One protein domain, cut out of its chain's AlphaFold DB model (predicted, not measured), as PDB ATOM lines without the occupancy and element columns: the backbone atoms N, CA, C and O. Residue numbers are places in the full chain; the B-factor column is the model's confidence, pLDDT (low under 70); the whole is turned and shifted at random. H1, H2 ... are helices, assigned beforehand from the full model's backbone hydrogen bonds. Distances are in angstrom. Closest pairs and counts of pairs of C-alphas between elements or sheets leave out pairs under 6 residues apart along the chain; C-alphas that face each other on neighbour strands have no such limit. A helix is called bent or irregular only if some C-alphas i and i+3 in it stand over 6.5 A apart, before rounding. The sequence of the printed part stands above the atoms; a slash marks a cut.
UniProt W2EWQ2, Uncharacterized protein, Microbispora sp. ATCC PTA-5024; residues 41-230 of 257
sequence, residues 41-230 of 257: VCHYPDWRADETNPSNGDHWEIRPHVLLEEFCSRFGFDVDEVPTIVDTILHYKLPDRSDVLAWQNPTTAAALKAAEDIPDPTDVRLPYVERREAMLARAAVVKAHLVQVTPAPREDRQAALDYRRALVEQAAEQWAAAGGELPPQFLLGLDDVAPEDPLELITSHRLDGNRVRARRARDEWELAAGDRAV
ATOM      1  N   VAL A  41     198.288 183.025 233.366       49.34
ATOM      2  CA  VAL A  41     198.309 181.575 233.161       49.34
ATOM      3  C   VAL A  41     197.818 180.898 234.430       49.34
ATOM      4  O   VAL A  41     198.485 180.886 235.458       49.34
ATOM      5  N   CYS A  42     196.621 180.327 234.374       43.31
ATOM      6  CA  CYS A  42     196.107 179.525 235.479       43.31
ATOM      7  C   CYS A  42     196.596 178.080 235.323       43.31
ATOM      8  O   CYS A  42     196.034 177.333 234.520       43.31
ATOM      9  N   HIS A  43     197.620 177.697 236.092       42.78
ATOM     10  CA  HIS A  43     198.101 176.315 236.173       42.78
ATOM     11  C   HIS A  43     197.181 175.481 237.081       42.78
ATOM     12  O   HIS A  43     196.957 175.837 238.243       42.78
ATOM     13  N   TYR A  44     196.651 174.369 236.566       43.28
ATOM     14  CA  TYR A  44     195.817 173.433 237.328       43.28
ATOM     15  C   TYR A  44     196.488 172.054 237.356       43.28
ATOM     16  O   TYR A  44     196.155 171.206 236.531       43.28
ATOM     17  N   PRO A  45     197.374 171.776 238.329       39.09
ATOM     18  CA  PRO A  45     198.179 170.549 238.331       39.09
ATOM     19  C   PRO A  45     197.341 169.257 238.404       39.09
ATOM     20  O   PRO A  45     197.801 168.193 238.000       39.09
ATOM     21  N   ASP A  46     196.094 169.345 238.882       42.09
ATOM     22  CA  ASP A  46     195.177 168.207 239.024       42.09
ATOM     23  C   ASP A  46     194.309 167.953 237.770       42.09
ATOM     24  O   ASP A  46     193.630 166.920 237.680       42.09
ATOM     25  N   TRP A  47     194.267 168.886 236.805       43.00
ATOM     26  CA  TRP A  47     193.415 168.748 235.621       43.00
ATOM     27  C   TRP A  47     194.142 167.928 234.557       43.00
ATOM     28  O   TRP A  47     194.824 168.449 233.688       43.00
ATOM     29  N   ARG A  48     194.023 166.604 234.721       41.41
ATOM     30  CA  ARG A  48     194.519 165.514 233.865       41.41
ATOM     31  C   ARG A  48     195.109 165.968 232.522       41.41
ATOM     32  O   ARG A  48     194.406 166.015 231.515       41.41
ATOM     33  N   ALA A  49     196.431 166.118 232.496       44.34
ATOM     34  CA  ALA A  49     197.199 165.562 231.394       44.34
ATOM     35  C   ALA A  49     196.801 164.079 231.296       44.34
ATOM     36  O   ALA A  49     197.177 163.273 232.148       44.34
ATOM     37  N   ASP A  50     195.930 163.720 230.353       47.34
ATOM     38  CA  ASP A  50     195.794 162.311 230.021       47.34
ATOM     39  C   ASP A  50     197.107 161.839 229.376       47.34
ATOM     40  O   ASP A  50     197.844 162.618 228.769       47.34
ATOM     41  N   GLU A  51     197.437 160.558 229.541       49.34
ATOM     42  CA  GLU A  51     198.682 159.967 229.021       49.34
ATOM     43  C   GLU A  51     198.809 160.092 227.490       49.34
ATOM     44  O   GLU A  51     199.875 159.847 226.928       49.34
ATOM     45  N   THR A  52     197.726 160.472 226.807       50.94
ATOM     46  CA  THR A  52     197.673 160.628 225.356       50.94
ATOM     47  C   THR A  52     197.995 162.037 224.876       50.94
ATOM     48  O   THR A  52     198.322 162.201 223.700       50.94
ATOM     49  N   ASN A  53     197.945 163.044 225.752       45.03
ATOM     50  CA  ASN A  53     198.295 164.410 225.397       45.03
ATOM     51  C   ASN A  53     198.859 165.189 226.604       45.03
ATOM     52  O   ASN A  53     198.164 166.018 227.197       45.03
ATOM     53  N   PRO A  54     200.134 164.968 226.974       46.56
ATOM     54  CA  PRO A  54     200.774 165.636 228.111       46.56
ATOM     55  C   PRO A  54     200.867 167.168 227.982       46.56
ATOM     56  O   PRO A  54     201.150 167.838 228.969       46.56
ATOM     57  N   SER A  55     200.594 167.740 226.804       46.12
ATOM     58  CA  SER A  55     200.496 169.191 226.594       46.12
ATOM     59  C   SER A  55     199.125 169.793 226.938       46.12
ATOM     60  O   SER A  55     199.007 171.014 226.959       46.12
ATOM     61  N   ASN A  56     198.102 168.977 227.231       43.56
ATOM     62  CA  ASN A  56     196.737 169.440 227.545       43.56
ATOM     63  C   ASN A  56     196.477 169.708 229.041       43.56
ATOM     64  O   ASN A  56     195.372 170.124 229.386       43.56
ATOM     65  N   GLY A  57     197.445 169.455 229.930       41.66
ATOM     66  CA  GLY A  57     197.291 169.711 231.374       41.66
ATOM     67  C   GLY A  57     197.299 171.197 231.746       41.66
ATOM     68  O   GLY A  57     196.890 171.575 232.837       41.66
ATOM     69  N   ASP A  58     197.710 172.039 230.805       48.12
ATOM     70  CA  ASP A  58     197.738 173.483 230.926       48.12
ATOM     71  C   ASP A  58     197.096 174.097 229.697       48.12
ATOM     72  O   ASP A  58     197.136 173.483 228.638       48.12
ATOM     73  N   HIS A  59     196.554 175.303 229.848       45.66
ATOM     74  CA  HIS A  59     196.362 176.352 228.832       45.66
ATOM     75  C   HIS A  59     195.023 177.058 229.056       45.66
ATOM     76  O   HIS A  59     194.047 176.876 228.330       45.66
ATOM     77  N   TRP A  60     195.005 177.952 230.043       40.84
ATOM     78  CA  TRP A  60     194.223 179.173 229.898       40.84
ATOM     79  C   TRP A  60     195.214 180.312 229.705       40.84
ATOM     80  O   TRP A  60     195.779 180.811 230.671       40.84
ATOM     81  N   GLU A  61     195.444 180.693 228.450       47.97
ATOM     82  CA  GLU A  61     196.079 181.967 228.123       47.97
ATOM     83  C   GLU A  61     194.993 183.042 228.233       47.97
ATOM     84  O   GLU A  61     194.186 183.248 227.321       47.97
ATOM     85  N   ILE A  62     194.910 183.711 229.382       49.66
ATOM     86  CA  ILE A  62     194.081 184.910 229.478       49.66
ATOM     87  C   ILE A  62     194.830 186.015 228.747       49.66
ATOM     88  O   ILE A  62     195.862 186.445 229.242       49.66
ATOM     89  N   ARG A  63     194.307 186.479 227.603       58.47
ATOM     90  CA  ARG A  63     194.779 187.677 226.885       58.47
ATOM     91  C   ARG A  63     194.208 188.925 227.575       58.47
ATOM     92  O   ARG A  63     193.086 189.317 227.251       58.47
ATOM     93  N   PRO A  64     194.925 189.570 228.511       60.94
ATOM     94  CA  PRO A  64     194.380 190.552 229.428       60.94
ATOM     95  C   PRO A  64     193.895 191.767 228.664       60.94
ATOM     96  O   PRO A  64     192.809 192.222 228.941       60.94
ATOM     97  N   HIS A  65     194.598 192.245 227.634       66.94
ATOM     98  CA  HIS A  65     194.130 193.414 226.884       66.94
ATOM     99  C   HIS A  65     192.774 193.169 226.194       66.94
ATOM    100  O   HIS A  65     191.867 193.983 226.330       66.94
ATOM    101  N   VAL A  66     192.592 192.021 225.525       69.25
ATOM    102  CA  VAL A  66     191.305 191.663 224.898       69.25
ATOM    103  C   VAL A  66     190.231 191.465 225.955       69.25
ATOM    104  O   VAL A  66     189.099 191.892 225.754       69.25
ATOM    105  N   LEU A  67     190.581 190.837 227.078       78.31
ATOM    106  CA  LEU A  67     189.644 190.581 228.161       78.31
ATOM    107  C   LEU A  67     189.236 191.876 228.881       78.31
ATOM    108  O   LEU A  67     188.060 192.074 229.151       78.31
ATOM    109  N   LEU A  68     190.171 192.790 229.137       86.25
ATOM    110  CA  LEU A  68     189.919 194.104 229.723       86.25
ATOM    111  C   LEU A  68     189.020 194.939 228.799       86.25
ATOM    112  O   LEU A  68     188.030 195.518 229.250       86.25
ATOM    113  N   GLU A  69     189.313 194.948 227.495       85.62
ATOM    114  CA  GLU A  69     188.467 195.587 226.481       85.62
ATOM    115  C   GLU A  69     187.082 194.944 226.389       85.62
ATOM    116  O   GLU A  69     186.093 195.662 226.241       85.62
ATOM    117  N   GLU A  70     186.990 193.615 226.483       86.50
ATOM    118  CA  GLU A  70     185.717 192.893 226.528       86.50
ATOM    119  C   GLU A  70     184.927 193.269 227.777       86.50
ATOM    120  O   GLU A  70     183.730 193.515 227.680       86.50
ATOM    121  N   PHE A  71     185.564 193.384 228.939       90.38
ATOM    122  CA  PHE A  71     184.862 193.797 230.149       90.38
ATOM    123  C   PHE A  71     184.330 195.225 230.028       90.38
ATOM    124  O   PHE A  71     183.171 195.487 230.367       90.38
ATOM    125  N   CYS A  72     185.124 196.132 229.459       90.56
ATOM    126  CA  CYS A  72     184.653 197.472 229.131       90.56
ATOM    127  C   CYS A  72     183.488 197.431 228.137       90.56
ATOM    128  O   CYS A  72     182.493 198.138 228.322       90.56
ATOM    129  N   SER A  73     183.593 196.632 227.071       88.81
ATOM    130  CA  SER A  73     182.587 196.628 226.012       88.81
ATOM    131  C   SER A  73     181.296 195.954 226.432       88.81
ATOM    132  O   SER A  73     180.239 196.485 226.142       88.81
ATOM    133  N   ARG A  74     181.378 194.832 227.139       88.38
ATOM    134  CA  ARG A  74     180.258 193.941 227.436       88.38
ATOM    135  C   ARG A  74     179.564 194.296 228.741       88.38
ATOM    136  O   ARG A  74     178.337 194.265 228.818       88.38
ATOM    137  N   PHE A  75     180.338 194.681 229.753       92.06
ATOM    138  CA  PHE A  75     179.824 194.940 231.098       92.06
ATOM    139  C   PHE A  75     179.847 196.418 231.476       92.06
ATOM    140  O   PHE A  75     179.470 196.750 232.586       92.06
ATOM    141  N   GLY A  76     180.242 197.318 230.570       91.31
ATOM    142  CA  GLY A  76     180.086 198.759 230.779       91.31
ATOM    143  C   GLY A  76     181.114 199.403 231.713       91.31
ATOM    144  O   GLY A  76     180.877 200.520 232.161       91.31
ATOM    145  N   PHE A  77     182.238 198.740 231.997       94.00
ATOM    146  CA  PHE A  77     183.358 199.362 232.714       94.00
ATOM    147  C   PHE A  77     183.978 200.514 231.914       94.00
ATOM    148  O   PHE A  77     183.990 200.483 230.676       94.00
ATOM    149  N   ASP A  78     184.484 201.528 232.612       92.88
ATOM    150  CA  ASP A  78     185.263 202.591 231.981       92.88
ATOM    151  C   ASP A  78     186.691 202.108 231.668       92.88
ATOM    152  O   ASP A  78     187.256 201.272 232.372       92.88
ATOM    153  N   VAL A  79     187.283 202.642 230.601       89.31
ATOM    154  CA  VAL A  79     188.647 202.301 230.174       89.31
ATOM    155  C   VAL A  79     189.715 202.723 231.176       89.31
ATOM    156  O   VAL A  79     190.798 202.137 231.181       89.31
ATOM    157  N   ASP A  80     189.404 203.701 232.024       91.00
ATOM    158  CA  ASP A  80     190.291 204.180 233.081       91.00
ATOM    159  C   ASP A  80     190.103 203.390 234.402       91.00
ATOM    160  O   ASP A  80     190.855 203.578 235.358       91.00
ATOM    161  N   GLU A  81     189.147 202.449 234.469       92.00
ATOM    162  CA  GLU A  81     188.873 201.602 235.644       92.00
ATOM    163  C   GLU A  81     189.693 200.296 235.670       92.00
ATOM    164  O   GLU A  81     189.257 199.296 236.245       92.00
ATOM    165  N   VAL A  82     190.891 200.271 235.075       89.44
ATOM    166  CA  VAL A  82     191.696 199.039 234.922       89.44
ATOM    167  C   VAL A  82     191.878 198.255 236.231       89.44
ATOM    168  O   VAL A  82     191.615 197.051 236.208       89.44
ATOM    169  N   PRO A  83     192.215 198.865 237.388       89.88
ATOM    170  CA  PRO A  83     192.308 198.120 238.648       89.88
ATOM    171  C   PRO A  83     191.002 197.414 239.040       89.88
ATOM    172  O   PRO A  83     191.022 196.258 239.455       89.88
ATOM    173  N   THR A  84     189.857 198.077 238.853       92.81
ATOM    174  CA  THR A  84     188.532 197.506 239.131       92.81
ATOM    175  C   THR A  84     188.210 196.361 238.174       92.81
ATOM    176  O   THR A  84     187.653 195.344 238.592       92.81
ATOM    177  N   ILE A  85     188.560 196.501 236.893       91.25
ATOM    178  CA  ILE A  85     188.329 195.455 235.893       91.25
ATOM    179  C   ILE A  85     189.181 194.225 236.216       91.25
ATOM    180  O   ILE A  85     188.654 193.114 236.214       91.25
ATOM    181  N   VAL A  86     190.464 194.412 236.541       87.38
ATOM    182  CA  VAL A  86     191.366 193.321 236.942       87.38
ATOM    183  C   VAL A  86     190.830 192.608 238.184       87.38
ATOM    184  O   VAL A  86     190.690 191.386 238.160       87.38
ATOM    185  N   ASP A  87     190.452 193.349 239.231       86.75
ATOM    186  CA  ASP A  87     189.847 192.761 240.434       86.75
ATOM    187  C   ASP A  87     188.567 191.982 240.103       86.75
ATOM    188  O   ASP A  87     188.359 190.874 240.596       86.75
ATOM    189  N   THR A  88     187.728 192.517 239.214       90.19
ATOM    190  CA  THR A  88     186.501 191.840 238.782       90.19
ATOM    191  C   THR A  88     186.823 190.554 238.020       90.19
ATOM    192  O   THR A  88     186.250 189.518 238.337       90.19
ATOM    193  N   ILE A  89     187.759 190.571 237.067       86.50
ATOM    194  CA  ILE A  89     188.180 189.387 236.294       86.50
ATOM    195  C   ILE A  89     188.679 188.269 237.215       86.50
ATOM    196  O   ILE A  89     188.334 187.104 237.011       86.50
ATOM    197  N   LEU A  90     189.453 188.616 238.242       80.81
ATOM    198  CA  LEU A  90     189.981 187.643 239.198       80.81
ATOM    199  C   LEU A  90     188.883 187.008 240.062       80.81
ATOM    200  O   LEU A  90     189.058 185.887 240.539       80.81
ATOM    201  N   HIS A  91     187.747 187.691 240.238       83.56
ATOM    202  CA  HIS A  91     186.743 187.307 241.225       83.56
ATOM    203  C   HIS A  91     185.319 187.132 240.681       83.56
ATOM    204  O   HIS A  91     184.434 186.816 241.448       83.56
ATOM    205  N   TYR A  92     185.001 187.294 239.400       83.69
ATOM    206  CA  TYR A  92     183.586 187.254 238.974       83.69
ATOM    207  C   TYR A  92     182.999 185.840 238.807       83.69
ATOM    208  O   TYR A  92     181.774 185.674 238.709       83.69
ATOM    209  N   LYS A  93     183.852 184.811 238.715       83.81
ATOM    210  CA  LYS A  93     183.435 183.467 238.303       83.81
ATOM    211  C   LYS A  93     182.849 182.680 239.475       83.81
ATOM    212  O   LYS A  93     183.546 182.308 240.412       83.81
ATOM    213  N   LEU A  94     181.557 182.383 239.368       82.50
ATOM    214  CA  LEU A  94     180.859 181.421 240.219       82.50
ATOM    215  C   LEU A  94     180.694 180.102 239.455       82.50
ATOM    216  O   LEU A  94     180.572 180.141 238.226       82.50
ATOM    217  N   PRO A  95     180.650 178.954 240.149       81.81
ATOM    218  CA  PRO A  95     180.220 177.699 239.545       81.81
ATOM    219  C   PRO A  95     178.816 177.801 238.945       81.81
ATOM    220  O   PRO A  95     178.024 178.675 239.311       81.81
ATOM    221  N   ASP A  96     178.510 176.906 238.009       81.94
ATOM    222  CA  ASP A  96     177.181 176.843 237.410       81.94
ATOM    223  C   ASP A  96     176.147 176.428 238.470       81.94
ATOM    224  O   ASP A  96     176.399 175.539 239.285       81.94
ATOM    225  N   ARG A  97     174.962 177.052 238.469       86.81
ATOM    226  CA  ARG A  97     173.899 176.725 239.438       86.81
ATOM    227  C   ARG A  97     173.368 175.296 239.271       86.81
ATOM    228  O   ARG A  97     172.789 174.763 240.214       86.81
ATOM    229  N   SER A  98     173.548 174.687 238.102       85.38
ATOM    230  CA  SER A  98     173.192 173.293 237.822       85.38
ATOM    231  C   SER A  98     174.269 172.284 238.244       85.38
ATOM    232  O   SER A  98     174.005 171.080 238.234       85.38
ATOM    233  N   ASP A  99     175.457 172.740 238.652       83.94
ATOM    234  CA  ASP A  99     176.536 171.861 239.098       83.94
ATOM    235  C   ASP A  99     176.219 171.266 240.479       83.94
ATOM    236  O   ASP A  99     176.349 171.902 241.526       83.94
ATOM    237  N   VAL A 100     175.810 169.996 240.490       86.62
ATOM    238  CA  VAL A 100     175.472 169.268 241.720       86.62
ATOM    239  C   VAL A 100     176.679 169.142 242.659       86.62
ATOM    240  O   VAL A 100     176.499 169.150 243.878       86.62
ATOM    241  N   LEU A 101     177.906 169.056 242.133       81.00
ATOM    242  CA  LEU A 101     179.116 168.952 242.955       81.00
ATOM    243  C   LEU A 101     179.435 170.285 243.638       81.00
ATOM    244  O   LEU A 101     179.860 170.296 244.796       81.00
ATOM    245  N   ALA A 102     179.160 171.406 242.968       77.25
ATOM    246  CA  ALA A 102     179.271 172.734 243.563       77.25
ATOM    247  C   ALA A 102     178.367 172.874 244.803       77.25
ATOM    248  O   ALA A 102     178.802 173.394 245.829       77.25
ATOM    249  N   TRP A 103     177.148 172.332 244.759       85.81
ATOM    250  CA  TRP A 103     176.218 172.346 245.896       85.81
ATOM    251  C   TRP A 103     176.606 171.419 247.054       85.81
ATOM    252  O   TRP A 103     176.182 171.650 248.187       85.81
ATOM    253  N   GLN A 104     177.410 170.384 246.801       84.50
ATOM    254  CA  GLN A 104     177.923 169.498 247.853       84.50
ATOM    255  C   GLN A 104     179.053 170.143 248.665       84.50
ATOM    256  O   GLN A 104     179.273 169.759 249.814       84.50
ATOM    257  N   ASN A 105     179.753 171.130 248.101       85.19
ATOM    258  CA  ASN A 105     180.743 171.917 248.824       85.19
ATOM    259  C   ASN A 105     180.042 173.054 249.606       85.19
ATOM    260  O   ASN A 105     179.451 173.934 248.980       85.19
ATOM    261  N   PRO A 106     180.115 173.099 250.953       85.44
ATOM    262  CA  PRO A 106     179.385 174.093 251.748       85.44
ATOM    263  C   PRO A 106     179.761 175.547 251.440       85.44
ATOM    264  O   PRO A 106     178.893 176.419 251.419       85.44
ATOM    265  N   THR A 107     181.043 175.803 251.181       80.81
ATOM    266  CA  THR A 107     181.571 177.126 250.836       80.81
ATOM    267  C   THR A 107     181.016 177.594 249.494       80.81
ATOM    268  O   THR A 107     180.515 178.713 249.366       80.81
ATOM    269  N   THR A 108     181.019 176.703 248.506       80.94
ATOM    270  CA  THR A 108     180.460 176.979 247.186       80.94
ATOM    271  C   THR A 108     178.949 177.146 247.214       80.94
ATOM    272  O   THR A 108     178.426 178.095 246.632       80.94
ATOM    273  N   ALA A 109     178.239 176.290 247.946       88.12
ATOM    274  CA  ALA A 109     176.804 176.420 248.147       88.12
ATOM    275  C   ALA A 109     176.433 177.761 248.808       88.12
ATOM    276  O   ALA A 109     175.416 178.355 248.452       88.12
ATOM    277  N   ALA A 110     177.246 178.260 249.748       90.00
ATOM    278  CA  ALA A 110     177.046 179.576 250.355       90.00
ATOM    279  C   ALA A 110     177.219 180.712 249.334       90.00
ATOM    280  O   ALA A 110     176.372 181.600 249.278       90.00
ATOM    281  N   ALA A 111     178.251 180.647 248.485       90.00
ATOM    282  CA  ALA A 111     178.461 181.619 247.411       90.00
ATOM    283  C   ALA A 111     177.305 181.620 246.394       90.00
ATOM    284  O   ALA A 111     176.805 182.678 246.021       90.00
ATOM    285  N   LEU A 112     176.841 180.436 245.975       92.19
ATOM    286  CA  LEU A 112     175.722 180.302 245.037       92.19
ATOM    287  C   LEU A 112     174.419 180.874 245.609       92.19
ATOM    288  O   LEU A 112     173.705 181.565 244.887       92.19
ATOM    289  N   LYS A 113     174.144 180.646 246.901       97.12
ATOM    290  CA  LYS A 113     173.001 181.257 247.605       97.12
ATOM    291  C   LYS A 113     173.131 182.773 247.703       97.12
ATOM    292  O   LYS A 113     172.184 183.486 247.410       97.12
ATOM    293  N   ALA A 114     174.305 183.276 248.080       96.88
ATOM    294  CA  ALA A 114     174.548 184.714 248.188       96.88
ATOM    295  C   ALA A 114     174.412 185.444 246.838       96.88
ATOM    296  O   ALA A 114     174.096 186.629 246.809       96.88
ATOM    297  N   ALA A 115     174.624 184.739 245.724       96.38
ATOM    298  CA  ALA A 115     174.461 185.274 244.379       96.38
ATOM    299  C   ALA A 115     173.099 184.971 243.733       96.38
ATOM    300  O   ALA A 115     172.945 185.241 242.541       96.38
ATOM    301  N   GLU A 116     172.137 184.383 244.451       95.94
ATOM    302  CA  GLU A 116     170.869 183.910 243.875       95.94
ATOM    303  C   GLU A 116     170.067 185.044 243.219       95.94
ATOM    304  O   GLU A 116     169.615 184.893 242.077       95.94
ATOM    305  N   ASP A 117     170.009 186.194 243.892       96.12
ATOM    306  CA  ASP A 117     169.279 187.390 243.457       96.12
ATOM    307  C   ASP A 117     170.094 188.315 242.539       96.12
ATOM    308  O   ASP A 117     169.571 189.315 242.046       96.12
ATOM    309  N   ILE A 118     171.376 188.015 242.297       96.81
ATOM    310  CA  ILE A 118     172.199 188.835 241.404       96.81
ATOM    311  C   ILE A 118     171.846 188.479 239.952       96.81
ATOM    312  O   ILE A 118     171.954 187.301 239.587       96.81
ATOM    313  N   PRO A 119     171.466 189.458 239.106       96.06
ATOM    314  CA  PRO A 119     171.167 189.207 237.701       96.06
ATOM    315  C   PRO A 119     172.330 188.543 236.960       96.06
ATOM    316  O   PRO A 119     173.499 188.688 237.332       96.06
ATOM    317  N   ASP A 120     172.019 187.831 235.874       92.00
ATOM    318  CA  ASP A 120     173.064 187.333 234.987       92.00
ATOM    319  C   ASP A 120     173.722 188.528 234.269       92.00
ATOM    320  O   ASP A 120     173.083 189.157 233.425       92.00
ATOM    321  N   PRO A 121     174.993 188.852 234.563       93.06
ATOM    322  CA  PRO A 121     175.721 189.950 233.922       93.06
ATOM    323  C   PRO A 121     175.860 189.764 232.405       93.06
ATOM    324  O   PRO A 121     176.161 190.719 231.689       93.06
ATOM    325  N   THR A 122     175.699 188.533 231.910       89.06
ATOM    326  CA  THR A 122     175.753 188.208 230.486       89.06
ATOM    327  C   THR A 122     174.405 188.377 229.795       89.06
ATOM    328  O   THR A 122     174.366 188.294 228.568       89.06
ATOM    329  N   ASP A 123     173.326 188.669 230.535       89.75
ATOM    330  CA  ASP A 123     172.036 188.998 229.942       89.75
ATOM    331  C   ASP A 123     172.137 190.328 229.193       89.75
ATOM    332  O   ASP A 123     172.216 191.433 229.738       89.75
ATOM    333  N   VAL A 124     172.132 190.194 227.878       84.94
ATOM    334  CA  VAL A 124     172.300 191.283 226.928       84.94
ATOM    335  C   VAL A 124     171.134 192.277 226.937       84.94
ATOM    336  O   VAL A 124     171.280 193.399 226.449       84.94
ATOM    337  N   ARG A 125     169.999 191.896 227.533       87.25
ATOM    338  CA  ARG A 125     168.818 192.754 227.695       87.25
ATOM    339  C   ARG A 125     168.967 193.744 228.850       87.25
ATOM    340  O   ARG A 125     168.243 194.736 228.870       87.25
ATOM    341  N   LEU A 126     169.883 193.495 229.790       90.69
ATOM    342  CA  LEU A 126     170.168 194.426 230.880       90.69
ATOM    343  C   LEU A 126     170.914 195.662 230.349       90.69
ATOM    344  O   LEU A 126     171.819 195.522 229.526       90.69
ATOM    345  N   PRO A 127     170.605 196.879 230.821       91.62
ATOM    346  CA  PRO A 127     171.445 198.048 230.582       91.62
ATOM    347  C   PRO A 127     172.901 197.817 231.017       91.62
ATOM    348  O   PRO A 127     173.168 197.091 231.972       91.62
ATOM    349  N   TYR A 128     173.860 198.486 230.365       89.50
ATOM    350  CA  TYR A 128     175.285 198.353 230.714       89.50
ATOM    351  C   TYR A 128     175.582 198.640 232.188       89.50
ATOM    352  O   TYR A 128     176.390 197.938 232.784       89.50
ATOM    353  N   VAL A 129     174.921 199.643 232.774       92.81
ATOM    354  CA  VAL A 129     175.085 199.983 234.195       92.81
ATOM    355  C   VAL A 129     174.661 198.810 235.081       92.81
ATOM    356  O   VAL A 129     175.410 198.425 235.971       92.81
ATOM    357  N   GLU A 130     173.531 198.173 234.774       95.50
ATOM    358  CA  GLU A 130     173.044 197.006 235.519       95.50
ATOM    359  C   GLU A 130     173.956 195.784 235.324       95.50
ATOM    360  O   GLU A 130     174.239 195.067 236.284       95.50
ATOM    361  N   ARG A 131     174.502 195.570 234.115       94.88
ATOM    362  CA  ARG A 131     175.519 194.526 233.880       94.88
ATOM    363  C   ARG A 131     176.790 194.768 234.696       94.88
ATOM    364  O   ARG A 131     177.330 193.822 235.272       94.88
ATOM    365  N   ARG A 132     177.255 196.023 234.771       95.62
ATOM    366  CA  ARG A 132     178.417 196.423 235.583       95.62
ATOM    367  C   ARG A 132     178.172 196.128 237.056       95.62
ATOM    368  O   ARG A 132     179.009 195.513 237.711       95.62
ATOM    369  N   GLU A 133     177.021 196.549 237.570       97.12
ATOM    370  CA  GLU A 133     176.623 196.338 238.962       97.12
ATOM    371  C   GLU A 133     176.500 194.848 239.295       97.12
ATOM    372  O   GLU A 133     177.056 194.404 240.302       97.12
ATOM    373  N   ALA A 134     175.880 194.056 238.415       96.44
ATOM    374  CA  ALA A 134     175.827 192.604 238.552       96.44
ATOM    375  C   ALA A 134     177.234 191.985 238.582       96.44
ATOM    376  O   ALA A 134     177.482 191.063 239.367       96.44
ATOM    377  N   MET A 135     178.182 192.505 237.789       96.00
ATOM    378  CA  MET A 135     179.561 192.021 237.832       96.00
ATOM    379  C   MET A 135     180.299 192.327 239.116       96.00
ATOM    380  O   MET A 135     180.895 191.421 239.705       96.00
ATOM    381  N   LEU A 136     180.202 193.562 239.586       97.12
ATOM    382  CA  LEU A 136     180.791 193.963 240.856       97.12
ATOM    383  C   LEU A 136     180.188 193.181 242.029       97.12
ATOM    384  O   LEU A 136     180.922 192.725 242.907       97.12
ATOM    385  N   ALA A 137     178.872 192.960 242.018       97.00
ATOM    386  CA  ALA A 137     178.187 192.194 243.052       97.00
ATOM    387  C   ALA A 137     178.639 190.723 243.070       97.00
ATOM    388  O   ALA A 137     178.953 190.188 244.135       97.00
ATOM    389  N   ARG A 138     178.757 190.072 241.903       94.94
ATOM    390  CA  ARG A 138     179.283 188.696 241.819       94.94
ATOM    391  C   ARG A 138     180.735 188.615 242.280       94.94
ATOM    392  O   ARG A 138     181.061 187.715 243.052       94.94
ATOM    393  N   ALA A 139     181.572 189.572 241.879       92.06
ATOM    394  CA  ALA A 139     182.953 189.654 242.342       92.06
ATOM    395  C   ALA A 139     183.049 189.788 243.870       92.06
ATOM    396  O   ALA A 139     183.868 189.126 244.509       92.06
ATOM    397  N   ALA A 140     182.174 190.590 244.479       94.38
ATOM    398  CA  ALA A 140     182.098 190.711 245.931       94.38
ATOM    399  C   ALA A 140     181.699 189.389 246.616       94.38
ATOM    400  O   ALA A 140     182.324 189.014 247.609       94.38
ATOM    401  N   VAL A 141     180.723 188.653 246.070       93.69
ATOM    402  CA  VAL A 141     180.311 187.339 246.603       93.69
ATOM    403  C   VAL A 141     181.456 186.328 246.555       93.69
ATOM    404  O   VAL A 141     181.722 185.649 247.546       93.69
ATOM    405  N   VAL A 142     182.166 186.228 245.432       86.38
ATOM    406  CA  VAL A 142     183.297 185.296 245.298       86.38
ATOM    407  C   VAL A 142     184.409 185.633 246.286       86.38
ATOM    408  O   VAL A 142     184.909 184.717 246.938       86.38
ATOM    409  N   LYS A 143     184.746 186.918 246.458       85.19
ATOM    410  CA  LYS A 143     185.731 187.358 247.462       85.19
ATOM    411  C   LYS A 143     185.309 187.009 248.886       85.19
ATOM    412  O   LYS A 143     186.142 186.619 249.696       85.19
ATOM    413  N   ALA A 144     184.021 187.149 249.193       88.44
ATOM    414  CA  ALA A 144     183.494 186.864 250.522       88.44
ATOM    415  C   ALA A 144     183.435 185.361 250.835       88.44
ATOM    416  O   ALA A 144     183.563 184.979 251.998       88.44
ATOM    417  N   HIS A 145     183.214 184.517 249.822       83.00
ATOM    418  CA  HIS A 145     182.888 183.110 250.044       83.00
ATOM    419  C   HIS A 145     183.899 182.118 249.476       83.00
ATOM    420  O   HIS A 145     184.184 181.143 250.152       83.00
ATOM    421  N   LEU A 146     184.411 182.294 248.258       73.75
ATOM    422  CA  LEU A 146     185.142 181.231 247.559       73.75
ATOM    423  C   LEU A 146     186.653 181.349 247.688       73.75
ATOM    424  O   LEU A 146     187.315 180.395 248.092       73.75
ATOM    425  N   VAL A 147     187.200 182.484 247.260       69.06
ATOM    426  CA  VAL A 147     188.639 182.634 247.066       69.06
ATOM    427  C   VAL A 147     189.043 184.029 247.493       69.06
ATOM    428  O   VAL A 147     188.578 185.023 246.938       69.06
ATOM    429  N   GLN A 148     189.963 184.078 248.451       65.88
ATOM    430  CA  GLN A 148     190.786 185.252 248.660       65.88
ATOM    431  C   GLN A 148     192.040 185.078 247.813       65.88
ATOM    432  O   GLN A 148     192.881 184.224 248.089       65.88
ATOM    433  N   VAL A 149     192.144 185.870 246.754       63.91
ATOM    434  CA  VAL A 149     193.353 185.916 245.945       63.91
ATOM    435  C   VAL A 149     194.364 186.804 246.661       63.91
ATOM    436  O   VAL A 149     194.183 188.016 246.755       63.91
ATOM    437  N   THR A 150     195.428 186.201 247.185       65.94
ATOM    438  CA  THR A 150     196.576 186.936 247.721       65.94
ATOM    439  C   THR A 150     197.775 186.750 246.800       65.94
ATOM    440  O   THR A 150     198.073 185.608 246.441       65.94
ATOM    441  N   PRO A 151     198.495 187.829 246.445       70.62
ATOM    442  CA  PRO A 151     199.802 187.723 245.817       70.62
ATOM    443  C   PRO A 151     200.708 186.731 246.544       70.62
ATOM    444  O   PRO A 151     200.834 186.791 247.768       70.62
ATOM    445  N   ALA A 152     201.369 185.854 245.791       71.19
ATOM    446  CA  ALA A 152     202.474 185.078 246.336       71.19
ATOM    447  C   ALA A 152     203.621 186.023 246.764       71.19
ATOM    448  O   ALA A 152     203.794 187.092 246.151       71.19
ATOM    449  N   PRO A 153     204.417 185.644 247.783       81.81
ATOM    450  CA  PRO A 153     205.632 186.359 248.151       81.81
ATOM    451  C   PRO A 153     206.490 186.683 246.926       81.81
ATOM    452  O   PRO A 153     206.560 185.915 245.966       81.81
ATOM    453  N   ARG A 154     207.147 187.848 246.939       81.62
ATOM    454  CA  ARG A 154     207.976 188.292 245.807       81.62
ATOM    455  C   ARG A 154     209.081 187.287 245.473       81.62
ATOM    456  O   ARG A 154     209.362 187.078 244.300       81.62
ATOM    457  N   GLU A 155     209.657 186.649 246.490       80.12
ATOM    458  CA  GLU A 155     210.673 185.602 246.336       80.12
ATOM    459  C   GLU A 155     210.153 184.383 245.563       80.12
ATOM    460  O   GLU A 155     210.805 183.947 244.618       80.12
ATOM    461  N   ASP A 156     208.945 183.905 245.868       74.25
ATOM    462  CA  ASP A 156     208.330 182.774 245.164       74.25
ATOM    463  C   ASP A 156     208.007 183.132 243.710       74.25
ATOM    464  O   ASP A 156     208.220 182.337 242.792       74.25
ATOM    465  N   ARG A 157     207.527 184.360 243.480       81.81
ATOM    466  CA  ARG A 157     207.275 184.870 242.125       81.81
ATOM    467  C   ARG A 157     208.569 184.978 241.320       81.81
ATOM    468  O   ARG A 157     208.569 184.610 240.149       81.81
ATOM    469  N   GLN A 158     209.661 185.433 241.938       82.50
ATOM    470  CA  GLN A 158     210.974 185.461 241.293       82.50
ATOM    471  C   GLN A 158     211.463 184.044 240.974       82.50
ATOM    472  O   GLN A 158     211.865 183.790 239.845       82.50
ATOM    473  N   ALA A 159     211.348 183.105 241.915       75.50
ATOM    474  CA  ALA A 159     211.752 181.718 241.696       75.50
ATOM    475  C   ALA A 159     210.992 181.060 240.528       75.50
ATOM    476  O   ALA A 159     211.570 180.277 239.774       75.50
ATOM    477  N   ALA A 160     209.713 181.400 240.337       73.94
ATOM    478  CA  ALA A 160     208.936 180.941 239.186       73.94
ATOM    479  C   ALA A 160     209.455 181.515 237.851       73.94
ATOM    480  O   ALA A 160     209.539 180.777 236.866       73.94
ATOM    481  N   LEU A 161     209.834 182.800 237.817       76.94
ATOM    482  CA  LEU A 161     210.465 183.418 236.640       76.94
ATOM    483  C   LEU A 161     211.814 182.760 236.329       76.94
ATOM    484  O   LEU A 161     212.073 182.411 235.178       76.94
ATOM    485  N   ASP A 162     212.631 182.515 237.354       79.88
ATOM    486  CA  ASP A 162     213.938 181.870 237.215       79.88
ATOM    487  C   ASP A 162     213.798 180.428 236.694       79.88
ATOM    488  O   ASP A 162     214.524 180.007 235.791       79.88
ATOM    489  N   TYR A 163     212.820 179.673 237.205       77.81
ATOM    490  CA  TYR A 163     212.511 178.329 236.713       77.81
ATOM    491  C   TYR A 163     212.082 178.342 235.241       77.81
ATOM    492  O   TYR A 163     212.579 177.551 234.436       77.81
ATOM    493  N   ARG A 164     211.184 179.260 234.866       74.12
ATOM    494  CA  ARG A 164     210.752 179.406 233.473       74.12
ATOM    495  C   ARG A 164     211.923 179.759 232.565       74.12
ATOM    496  O   ARG A 164     212.034 179.182 231.484       74.12
ATOM    497  N   ARG A 165     212.787 180.676 233.003       78.12
ATOM    498  CA  ARG A 165     213.998 181.040 232.273       78.12
ATOM    499  C   ARG A 165     214.833 179.802 231.971       78.12
ATOM    500  O   ARG A 165     215.133 179.558 230.806       78.12
ATOM    501  N   ALA A 166     215.100 178.984 232.986       78.50
ATOM    502  CA  ALA A 166     215.863 177.751 232.822       78.50
ATOM    503  C   ALA A 166     215.214 176.781 231.814       78.50
ATOM    504  O   ALA A 166     215.920 176.176 231.009       78.50
ATOM    505  N   LEU A 167     213.878 176.657 231.800       77.06
ATOM    506  CA  LEU A 167     213.174 175.833 230.807       77.06
ATOM    507  C   LEU A 167     213.334 176.364 229.379       77.06
ATOM    508  O   LEU A 167     213.534 175.579 228.453       77.06
ATOM    509  N   VAL A 168     213.234 177.681 229.189       75.69
ATOM    510  CA  VAL A 168     213.396 178.300 227.867       75.69
ATOM    511  C   VAL A 168     214.837 178.178 227.387       75.69
ATOM    512  O   VAL A 168     215.052 177.811 226.235       75.69
ATOM    513  N   GLU A 169     215.816 178.429 228.256       81.00
ATOM    514  CA  GLU A 169     217.239 178.249 227.952       81.00
ATOM    515  C   GLU A 169     217.535 176.796 227.567       81.00
ATOM    516  O   GLU A 169     218.130 176.543 226.520       81.00
ATOM    517  N   GLN A 170     217.022 175.828 228.332       80.25
ATOM    518  CA  GLN A 170     217.162 174.407 228.016       80.25
ATOM    519  C   GLN A 170     216.516 174.046 226.670       80.25
ATOM    520  O   GLN A 170     217.121 173.343 225.856       80.25
ATOM    521  N   ALA A 171     215.289 174.510 226.414       76.38
ATOM    522  CA  ALA A 171     214.622 174.306 225.131       76.38
ATOM    523  C   ALA A 171     215.420 174.948 223.986       76.38
ATOM    524  O   ALA A 171     215.493 174.391 222.885       76.38
ATOM    525  N   ALA A 172     216.063 176.086 224.258       79.25
ATOM    526  CA  ALA A 172     216.872 176.786 223.284       79.25
ATOM    527  C   ALA A 172     218.143 176.029 222.909       79.25
ATOM    528  O   ALA A 172     218.438 175.865 221.723       79.25
ATOM    529  N   GLU A 173     218.843 175.496 223.905       84.94
ATOM    530  CA  GLU A 173     220.003 174.627 223.707       84.94
ATOM    531  C   GLU A 173     219.642 173.367 222.913       84.94
ATOM    532  O   GLU A 173     220.352 172.994 221.978       84.94
ATOM    533  N   GLN A 174     218.518 172.726 223.245       81.69
ATOM    534  CA  GLN A 174     218.052 171.522 222.550       81.69
ATOM    535  C   GLN A 174     217.721 171.796 221.081       81.69
ATOM    536  O   GLN A 174     218.099 171.015 220.204       81.69
ATOM    537  N   TRP A 175     217.046 172.908 220.794       82.00
ATOM    538  CA  TRP A 175     216.726 173.297 219.424       82.00
ATOM    539  C   TRP A 175     217.974 173.665 218.618       82.00
ATOM    540  O   TRP A 175     218.114 173.234 217.471       82.00
ATOM    541  N   ALA A 176     218.917 174.383 219.235       85.50
ATOM    542  CA  ALA A 176     220.209 174.694 218.631       85.50
ATOM    543  C   ALA A 176     221.008 173.421 218.315       85.50
ATOM    544  O   ALA A 176     221.550 173.281 217.217       85.50
ATOM    545  N   ALA A 177     221.021 172.447 219.231       89.75
ATOM    546  CA  ALA A 177     221.649 171.144 219.009       89.75
ATOM    547  C   ALA A 177     220.994 170.354 217.859       89.75
ATOM    548  O   ALA A 177     221.668 169.570 217.188       89.75
ATOM    549  N   ALA A 178     219.705 170.585 217.592       91.81
ATOM    550  CA  ALA A 178     218.981 170.027 216.451       91.81
ATOM    551  C   ALA A 178     219.200 170.802 215.131       91.81
ATOM    552  O   ALA A 178     218.619 170.441 214.107       91.81
ATOM    553  N   GLY A 179     220.040 171.842 215.127       94.06
ATOM    554  CA  GLY A 179     220.337 172.664 213.951       94.06
ATOM    555  C   GLY A 179     219.294 173.745 213.655       94.06
ATOM    556  O   GLY A 179     219.295 174.299 212.556       94.06
ATOM    557  N   GLY A 180     218.399 174.031 214.600       88.56
ATOM    558  CA  GLY A 180     217.441 175.123 214.495       88.56
ATOM    559  C   GLY A 180     217.929 176.401 215.184       88.56
ATOM    560  O   GLY A 180     218.723 176.361 216.116       88.56
ATOM    561  N   GLU A 181     217.414 177.556 214.762       80.31
ATOM    562  CA  GLU A 181     217.559 178.821 215.497       80.31
ATOM    563  C   GLU A 181     216.269 179.091 216.275       80.31
ATOM    564  O   GLU A 181     215.181 178.964 215.699       80.31
ATOM    565  N   LEU A 182     216.352 179.423 217.577       66.81
ATOM    566  CA  LEU A 182     215.148 179.861 218.286       66.81
ATOM    567  C   LEU A 182     214.734 181.222 217.752       66.81
ATOM    568  O   LEU A 182     215.553 182.144 217.706       66.81
ATOM    569  N   PRO A 183     213.451 181.388 217.427       62.94
ATOM    570  CA  PRO A 183     212.935 182.702 217.123       62.94
ATOM    571  C   PRO A 183     213.136 183.665 218.321       62.94
ATOM    572  O   PRO A 183     212.841 183.279 219.457       62.94
ATOM    573  N   PRO A 184     213.594 184.916 218.101       54.50
ATOM    574  CA  PRO A 184     213.907 185.872 219.171       54.50
ATOM    575  C   PRO A 184     212.763 186.129 220.157       54.50
ATOM    576  O   PRO A 184     213.009 186.463 221.311       54.50
ATOM    577  N   GLN A 185     211.512 185.946 219.725       56.44
ATOM    578  CA  GLN A 185     210.335 186.142 220.570       56.44
ATOM    579  C   GLN A 185     210.268 185.196 221.774       56.44
ATOM    580  O   GLN A 185     209.628 185.533 222.761       56.44
ATOM    581  N   PHE A 186     210.933 184.041 221.719       55.47
ATOM    582  CA  PHE A 186     210.993 183.122 222.856       55.47
ATOM    583  C   PHE A 186     211.990 183.573 223.929       55.47
ATOM    584  O   PHE A 186     211.941 183.058 225.036       55.47
ATOM    585  N   LEU A 187     212.875 184.524 223.615       56.00
ATOM    586  CA  LEU A 187     213.899 185.034 224.530       56.00
ATOM    587  C   LEU A 187     213.501 186.362 225.199       56.00
ATOM    588  O   LEU A 187     214.238 186.883 226.034       56.00
ATOM    589  N   LEU A 188     212.352 186.934 224.829       52.44
ATOM    590  CA  LEU A 188     211.849 188.173 225.419       52.44
ATOM    591  C   LEU A 188     211.375 187.933 226.860       52.44
ATOM    592  O   LEU A 188     210.675 186.961 227.126       52.44
ATOM    593  N   GLY A 189     211.731 188.841 227.774       58.22
ATOM    594  CA  GLY A 189     211.273 188.812 229.172       58.22
ATOM    595  C   GLY A 189     211.974 187.780 230.060       58.22
ATOM    596  O   GLY A 189     211.562 187.554 231.193       58.22
ATOM    597  N   LEU A 190     213.039 187.135 229.569       55.53
ATOM    598  CA  LEU A 190     213.792 186.166 230.367       55.53
ATOM    599  C   LEU A 190     214.519 186.820 231.542       55.53
ATOM    600  O   LEU A 190     214.634 186.187 232.581       55.53
ATOM    601  N   ASP A 191     214.951 188.078 231.405       59.91
ATOM    602  CA  ASP A 191     215.702 188.831 232.419       59.91
ATOM    603  C   ASP A 191     214.843 189.536 233.478       59.91
ATOM    604  O   ASP A 191     215.338 190.361 234.251       59.91
ATOM    605  N   ASP A 192     213.558 189.204 233.539       71.69
ATOM    606  CA  ASP A 192     212.613 189.971 234.327       71.69
ATOM    607  C   ASP A 192     212.761 189.751 235.834       71.69
ATOM    608  O   ASP A 192     212.937 188.644 236.355       71.69
ATOM    609  N   VAL A 193     212.665 190.870 236.549       83.19
ATOM    610  CA  VAL A 193     212.596 190.910 238.002       83.19
ATOM    611  C   VAL A 193     211.127 190.964 238.389       83.19
ATOM    612  O   VAL A 193     210.397 191.842 237.929       83.19
ATOM    613  N   ALA A 194     210.700 190.068 239.277       78.31
ATOM    614  CA  ALA A 194     209.345 190.078 239.802       78.31
ATOM    615  C   ALA A 194     209.044 191.463 240.416       78.31
ATOM    616  O   ALA A 194     209.778 191.893 241.324       78.31
ATOM    617  N   PRO A 195     207.991 192.168 239.954       77.69
ATOM    618  CA  PRO A 195     207.643 193.490 240.473       77.69
ATOM    619  C   PRO A 195     207.183 193.393 241.931       77.69
ATOM    620  O   PRO A 195     206.781 192.321 242.392       77.69
ATOM    621  N   GLU A 196     207.229 194.498 242.676       84.00
ATOM    622  CA  GLU A 196     206.713 194.519 244.055       84.00
ATOM    623  C   GLU A 196     205.218 194.186 244.074       84.00
ATOM    624  O   GLU A 196     204.808 193.222 244.724       84.00
ATOM    625  N   ASP A 197     204.430 194.888 243.260       81.88
ATOM    626  CA  ASP A 197     203.037 194.544 242.993       81.88
ATOM    627  C   ASP A 197     202.950 193.652 241.735       81.88
ATOM    628  O   ASP A 197     203.305 194.098 240.642       81.88
ATOM    629  N   PRO A 198     202.474 192.392 241.837       73.38
ATOM    630  CA  PRO A 198     202.332 191.513 240.672       73.38
ATOM    631  C   PRO A 198     201.362 192.044 239.610       73.38
ATOM    632  O   PRO A 198     201.410 191.580 238.470       73.38
ATOM    633  N   LEU A 199     200.475 192.977 239.963       79.12
ATOM    634  CA  LEU A 199     199.496 193.550 239.047       79.12
ATOM    635  C   LEU A 199     199.963 194.862 238.416       79.12
ATOM    636  O   LEU A 199     199.313 195.300 237.472       79.12
ATOM    637  N   GLU A 200     201.073 195.459 238.867       80.31
ATOM    638  CA  GLU A 200     201.556 196.781 238.428       80.31
ATOM    639  C   GLU A 200     201.634 196.902 236.903       80.31
ATOM    640  O   GLU A 200     201.183 197.881 236.305       80.31
ATOM    641  N   LEU A 201     202.162 195.868 236.249       74.94
ATOM    642  CA  LEU A 201     202.283 195.834 234.796       74.94
ATOM    643  C   LEU A 201     200.914 195.881 234.121       74.94
ATOM    644  O   LEU A 201     200.753 196.590 233.143       74.94
ATOM    645  N   ILE A 202     199.907 195.194 234.654       74.38
ATOM    646  CA  ILE A 202     198.562 195.167 234.066       74.38
ATOM    647  C   ILE A 202     197.809 196.461 234.399       74.38
ATOM    648  O   ILE A 202     197.152 197.034 233.534       74.38
ATOM    649  N   THR A 203     197.913 196.941 235.637       78.62
ATOM    650  CA  THR A 203     197.155 198.095 236.140       78.62
ATOM    651  C   THR A 203     197.699 199.436 235.661       78.62
ATOM    652  O   THR A 203     196.952 200.411 235.638       78.62
ATOM    653  N   SER A 204     198.960 199.490 235.228       77.00
ATOM    654  CA  SER A 204     199.561 200.672 234.595       77.00
ATOM    655  C   SER A 204     199.177 200.853 233.123       77.00
ATOM    656  O   SER A 204     199.440 201.912 232.549       77.00
ATOM    657  N   HIS A 205     198.550 199.852 232.492       72.88
ATOM    658  CA  HIS A 205     198.139 199.962 231.096       72.88
ATOM    659  C   HIS A 205     196.920 200.857 230.935       72.88
ATOM    660  O   HIS A 205     195.975 200.821 231.717       72.88
ATOM    661  N   ARG A 206     196.916 201.612 229.836       77.88
ATOM    662  CA  ARG A 206     195.753 202.367 229.391       77.88
ATOM    663  C   ARG A 206     195.074 201.624 228.250       77.88
ATOM    664  O   ARG A 206     195.721 201.312 227.252       77.88
ATOM    665  N   LEU A 207     193.776 201.371 228.385       80.69
ATOM    666  CA  LEU A 207     192.985 200.773 227.313       80.69
ATOM    667  C   LEU A 207     192.671 201.819 226.237       80.69
ATOM    668  O   LEU A 207     192.414 202.988 226.535       80.69
ATOM    669  N   ASP A 208     192.655 201.396 224.974       80.44
ATOM    670  CA  ASP A 208     192.261 202.276 223.877       80.44
ATOM    671  C   ASP A 208     190.733 202.441 223.843       80.44
ATOM    672  O   ASP A 208     189.973 201.555 223.435       80.44
ATOM    673  N   GLY A 209     190.271 203.632 224.229       81.00
ATOM    674  CA  GLY A 209     188.856 203.994 224.194       81.00
ATOM    675  C   GLY A 209     188.208 203.885 222.809       81.00
ATOM    676  O   GLY A 209     187.001 203.647 222.734       81.00
ATOM    677  N   ASN A 210     188.959 204.027 221.709       76.88
ATOM    678  CA  ASN A 210     188.422 203.816 220.361       76.88
ATOM    679  C   ASN A 210     188.099 202.342 220.111       76.88
ATOM    680  O   ASN A 210     187.007 202.041 219.626       76.88
ATOM    681  N   ARG A 211     189.005 201.432 220.485       78.19
ATOM    682  CA  ARG A 211     188.793 199.981 220.368       78.19
ATOM    683  C   ARG A 211     187.607 199.521 221.205       78.19
ATOM    684  O   ARG A 211     186.742 198.806 220.699       78.19
ATOM    685  N   VAL A 212     187.500 200.007 222.441       83.56
ATOM    686  CA  VAL A 212     186.358 199.704 223.317       83.56
ATOM    687  C   VAL A 212     185.044 200.213 222.723       83.56
ATOM    688  O   VAL A 212     184.071 199.462 222.677       83.56
ATOM    689  N   ARG A 213     184.999 201.452 222.209       80.75
ATOM    690  CA  ARG A 213     183.801 201.984 221.533       80.75
ATOM    691  C   ARG A 213     183.426 201.180 220.289       80.75
ATOM    692  O   ARG A 213     182.249 200.887 220.102       80.75
ATOM    693  N   ALA A 214     184.402 200.813 219.459       77.06
ATOM    694  CA  ALA A 214     184.164 200.004 218.266       77.06
ATOM    695  C   ALA A 214     183.594 198.624 218.625       77.06
ATOM    696  O   ALA A 214     182.639 198.168 217.999       77.06
ATOM    697  N   ARG A 215     184.128 197.991 219.677       83.62
ATOM    698  CA  ARG A 215     183.621 196.716 220.189       83.62
ATOM    699  C   ARG A 215     182.200 196.848 220.745       83.62
ATOM    700  O   ARG A 215     181.354 196.050 220.368       83.62
ATOM    701  N   ARG A 216     181.908 197.888 221.538       84.50
ATOM    702  CA  ARG A 216     180.540 198.179 222.019       84.50
ATOM    703  C   ARG A 216     179.550 198.318 220.870       84.50
ATOM    704  O   ARG A 216     178.500 197.693 220.899       84.50
ATOM    705  N   ALA A 217     179.907 199.098 219.850       79.50
ATOM    706  CA  ALA A 217     179.049 199.308 218.689       79.50
ATOM    707  C   ALA A 217     178.788 198.005 217.915       79.50
ATOM    708  O   ALA A 217     177.672 197.780 217.450       79.50
ATOM    709  N   ARG A 218     179.799 197.133 217.797       81.56
ATOM    710  CA  ARG A 218     179.629 195.792 217.223       81.56
ATOM    711  C   ARG A 218     178.673 194.951 218.068       81.56
ATOM    712  O   ARG A 218     177.726 194.409 217.512       81.56
ATOM    713  N   ASP A 219     178.903 194.869 219.375       79.44
ATOM    714  CA  ASP A 219     178.092 194.053 220.283       79.44
ATOM    715  C   ASP A 219     176.623 194.548 220.281       79.44
ATOM    716  O   ASP A 219     175.695 193.755 220.158       79.44
ATOM    717  N   GLU A 220     176.387 195.866 220.298       81.06
ATOM    718  CA  GLU A 220     175.051 196.469 220.150       81.06
ATOM    719  C   GLU A 220     174.391 196.146 218.801       81.06
ATOM    720  O   GLU A 220     173.191 195.866 218.748       81.06
ATOM    721  N   TRP A 221     175.161 196.166 217.708       79.62
ATOM    722  CA  TRP A 221     174.666 195.796 216.383       79.62
ATOM    723  C   TRP A 221     174.281 194.312 216.310       79.62
ATOM    724  O   TRP A 221     173.201 193.999 215.806       79.62
ATOM    725  N   GLU A 222     175.115 193.411 216.840       75.62
ATOM    726  CA  GLU A 222     174.836 191.967 216.901       75.62
ATOM    727  C   GLU A 222     173.540 191.698 217.680       75.62
ATOM    728  O   GLU A 222     172.685 190.931 217.233       75.62
ATOM    729  N   LEU A 223     173.340 192.412 218.790       73.00
ATOM    730  CA  LEU A 223     172.122 192.327 219.594       73.00
ATOM    731  C   LEU A 223     170.881 192.838 218.873       73.00
ATOM    732  O   LEU A 223     169.836 192.185 218.908       73.00
ATOM    733  N   ALA A 224     170.981 193.988 218.210       77.31
ATOM    734  CA  ALA A 224     169.870 194.558 217.456       77.31
ATOM    735  C   ALA A 224     169.488 193.698 216.239       77.31
ATOM    736  O   ALA A 224     168.319 193.650 215.852       77.31
ATOM    737  N   ALA A 225     170.463 193.019 215.631       78.00
ATOM    738  CA  ALA A 225     170.256 192.170 214.464       78.00
ATOM    739  C   ALA A 225     169.656 190.788 214.808       78.00
ATOM    740  O   ALA A 225     169.014 190.178 213.943       78.00
ATOM    741  N   GLY A 226     169.820 190.306 216.049       72.62
ATOM    742  CA  GLY A 226     169.368 188.980 216.491       72.62
ATOM    743  C   GLY A 226     169.930 187.839 215.626       72.62
ATOM    744  O   GLY A 226     170.981 187.979 215.004       72.62
ATOM    745  N   ASP A 227     169.187 186.732 215.488       56.59
ATOM    746  CA  ASP A 227     169.560 185.564 214.654       56.59
ATOM    747  C   ASP A 227     169.670 185.855 213.138       56.59
ATOM    748  O   ASP A 227     169.929 184.956 212.337       56.59
ATOM    749  N   ARG A 228     169.435 187.097 212.692       51.22
ATOM    750  CA  ARG A 228     169.452 187.488 211.268       51.22
ATOM    751  C   ARG A 228     170.728 188.221 210.849       51.22
ATOM    752  O   ARG A 228     170.797 188.733 209.730       51.22
ATOM    753  N   ALA A 229     171.727 188.287 211.721       50.50
ATOM    754  CA  ALA A 229     172.943 189.051 211.500       50.50
ATOM    755  C   ALA A 229     173.860 188.418 210.430       50.50
ATOM    756  O   ALA A 229     174.700 187.573 210.725       50.50
ATOM    757  N   VAL A 230     173.769 188.886 209.180       51.78
ATOM    758  CA  VAL A 230     174.920 188.880 208.261       51.78
ATOM    759  C   VAL A 230     175.555 190.261 208.357       51.78
ATOM    760  O   VAL A 230     174.937 191.258 207.980       51.78
TER     761      VAL A 230
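AT A GLANCE: This is residues 41 to 230 of the 257 residues of an uncharacterized protein of Microbispora sp. ATCC PTA-5024 (UniProt W2EWQ2). Crossed helices H1, H2 and H5 make a small core, with H9 packed on H1, H8 on H2, H4 packed on residues 141 to 145 of H5 and H3 at one end of H4; the long helix H6, with short H7 near it, makes a separate arm. Residues 50 to 55 stick out free. The printed part has 190 residues with nine named helices, H1 to H9 in order, and no named strand: all helix. It is loose, with a radius of gyration of the C-alphas of 20.5 A and spans of 58 by 44 by 39 A.

HOW THE PARTS SIT: H1, residues 64 to 75, touches H2, residues 82 to 91, with residues 68 to 72 alone, about perpendicular at 88 degrees; the closest C-alphas, of Leu 68 and Ile 85, are 6.5 A apart. H3, residues 100 to 104, and H4, residues 106 to 114, only just touch, only at the corner, with 3 pairs of C-alphas within 8 A, the closest being Trp 103 and Ala 109, 4.7 A. H4 and H5, residues 128 to 145, form a hairpin at a shallow tilt of 27 degrees, opposite ways, closest at C-alphas 111 and 145, 5.4 A. H5 touches H2 with residues 135 to 143 alone, closest at C-alphas 139 and 91, 4.6 A. H6, residues 154 to 177, is close to but not clearly touching H7, residues 184 to 187. H8, residues 200 to 203, touches H2. H9, residues 209 to 228, touches H1 at a steep tilt of 56 degrees, closest at C-alphas 216 and 73, 4.7 A. Every O i to N i+4 pair is within hydrogen-bond range in H1 to H6, and 14 of 16 in H9; H7 and H8 are too short for such a pair.

IN THESE COORDINATES: H1 begins at C-alpha 64 (194.380, 190.552, 229.428). H5 is 25.8 A long and H6 34.6 A. H9, 28.6 A, ends at C-alpha 228 (169.452, 187.488, 211.268); it is irregular, C-alphas 224 and 227 being 9.4 A apart.

THE WHOLE: The C-alphas farthest apart, of Asp 117 and Gly 179, are 60.8 A apart. The printed part has no cut; the links H4 to H5 and H7 to H8 are long. Confidence is under 70 at residues 41 to 66, 147 to 150, 182 to 191 and 227 to 230.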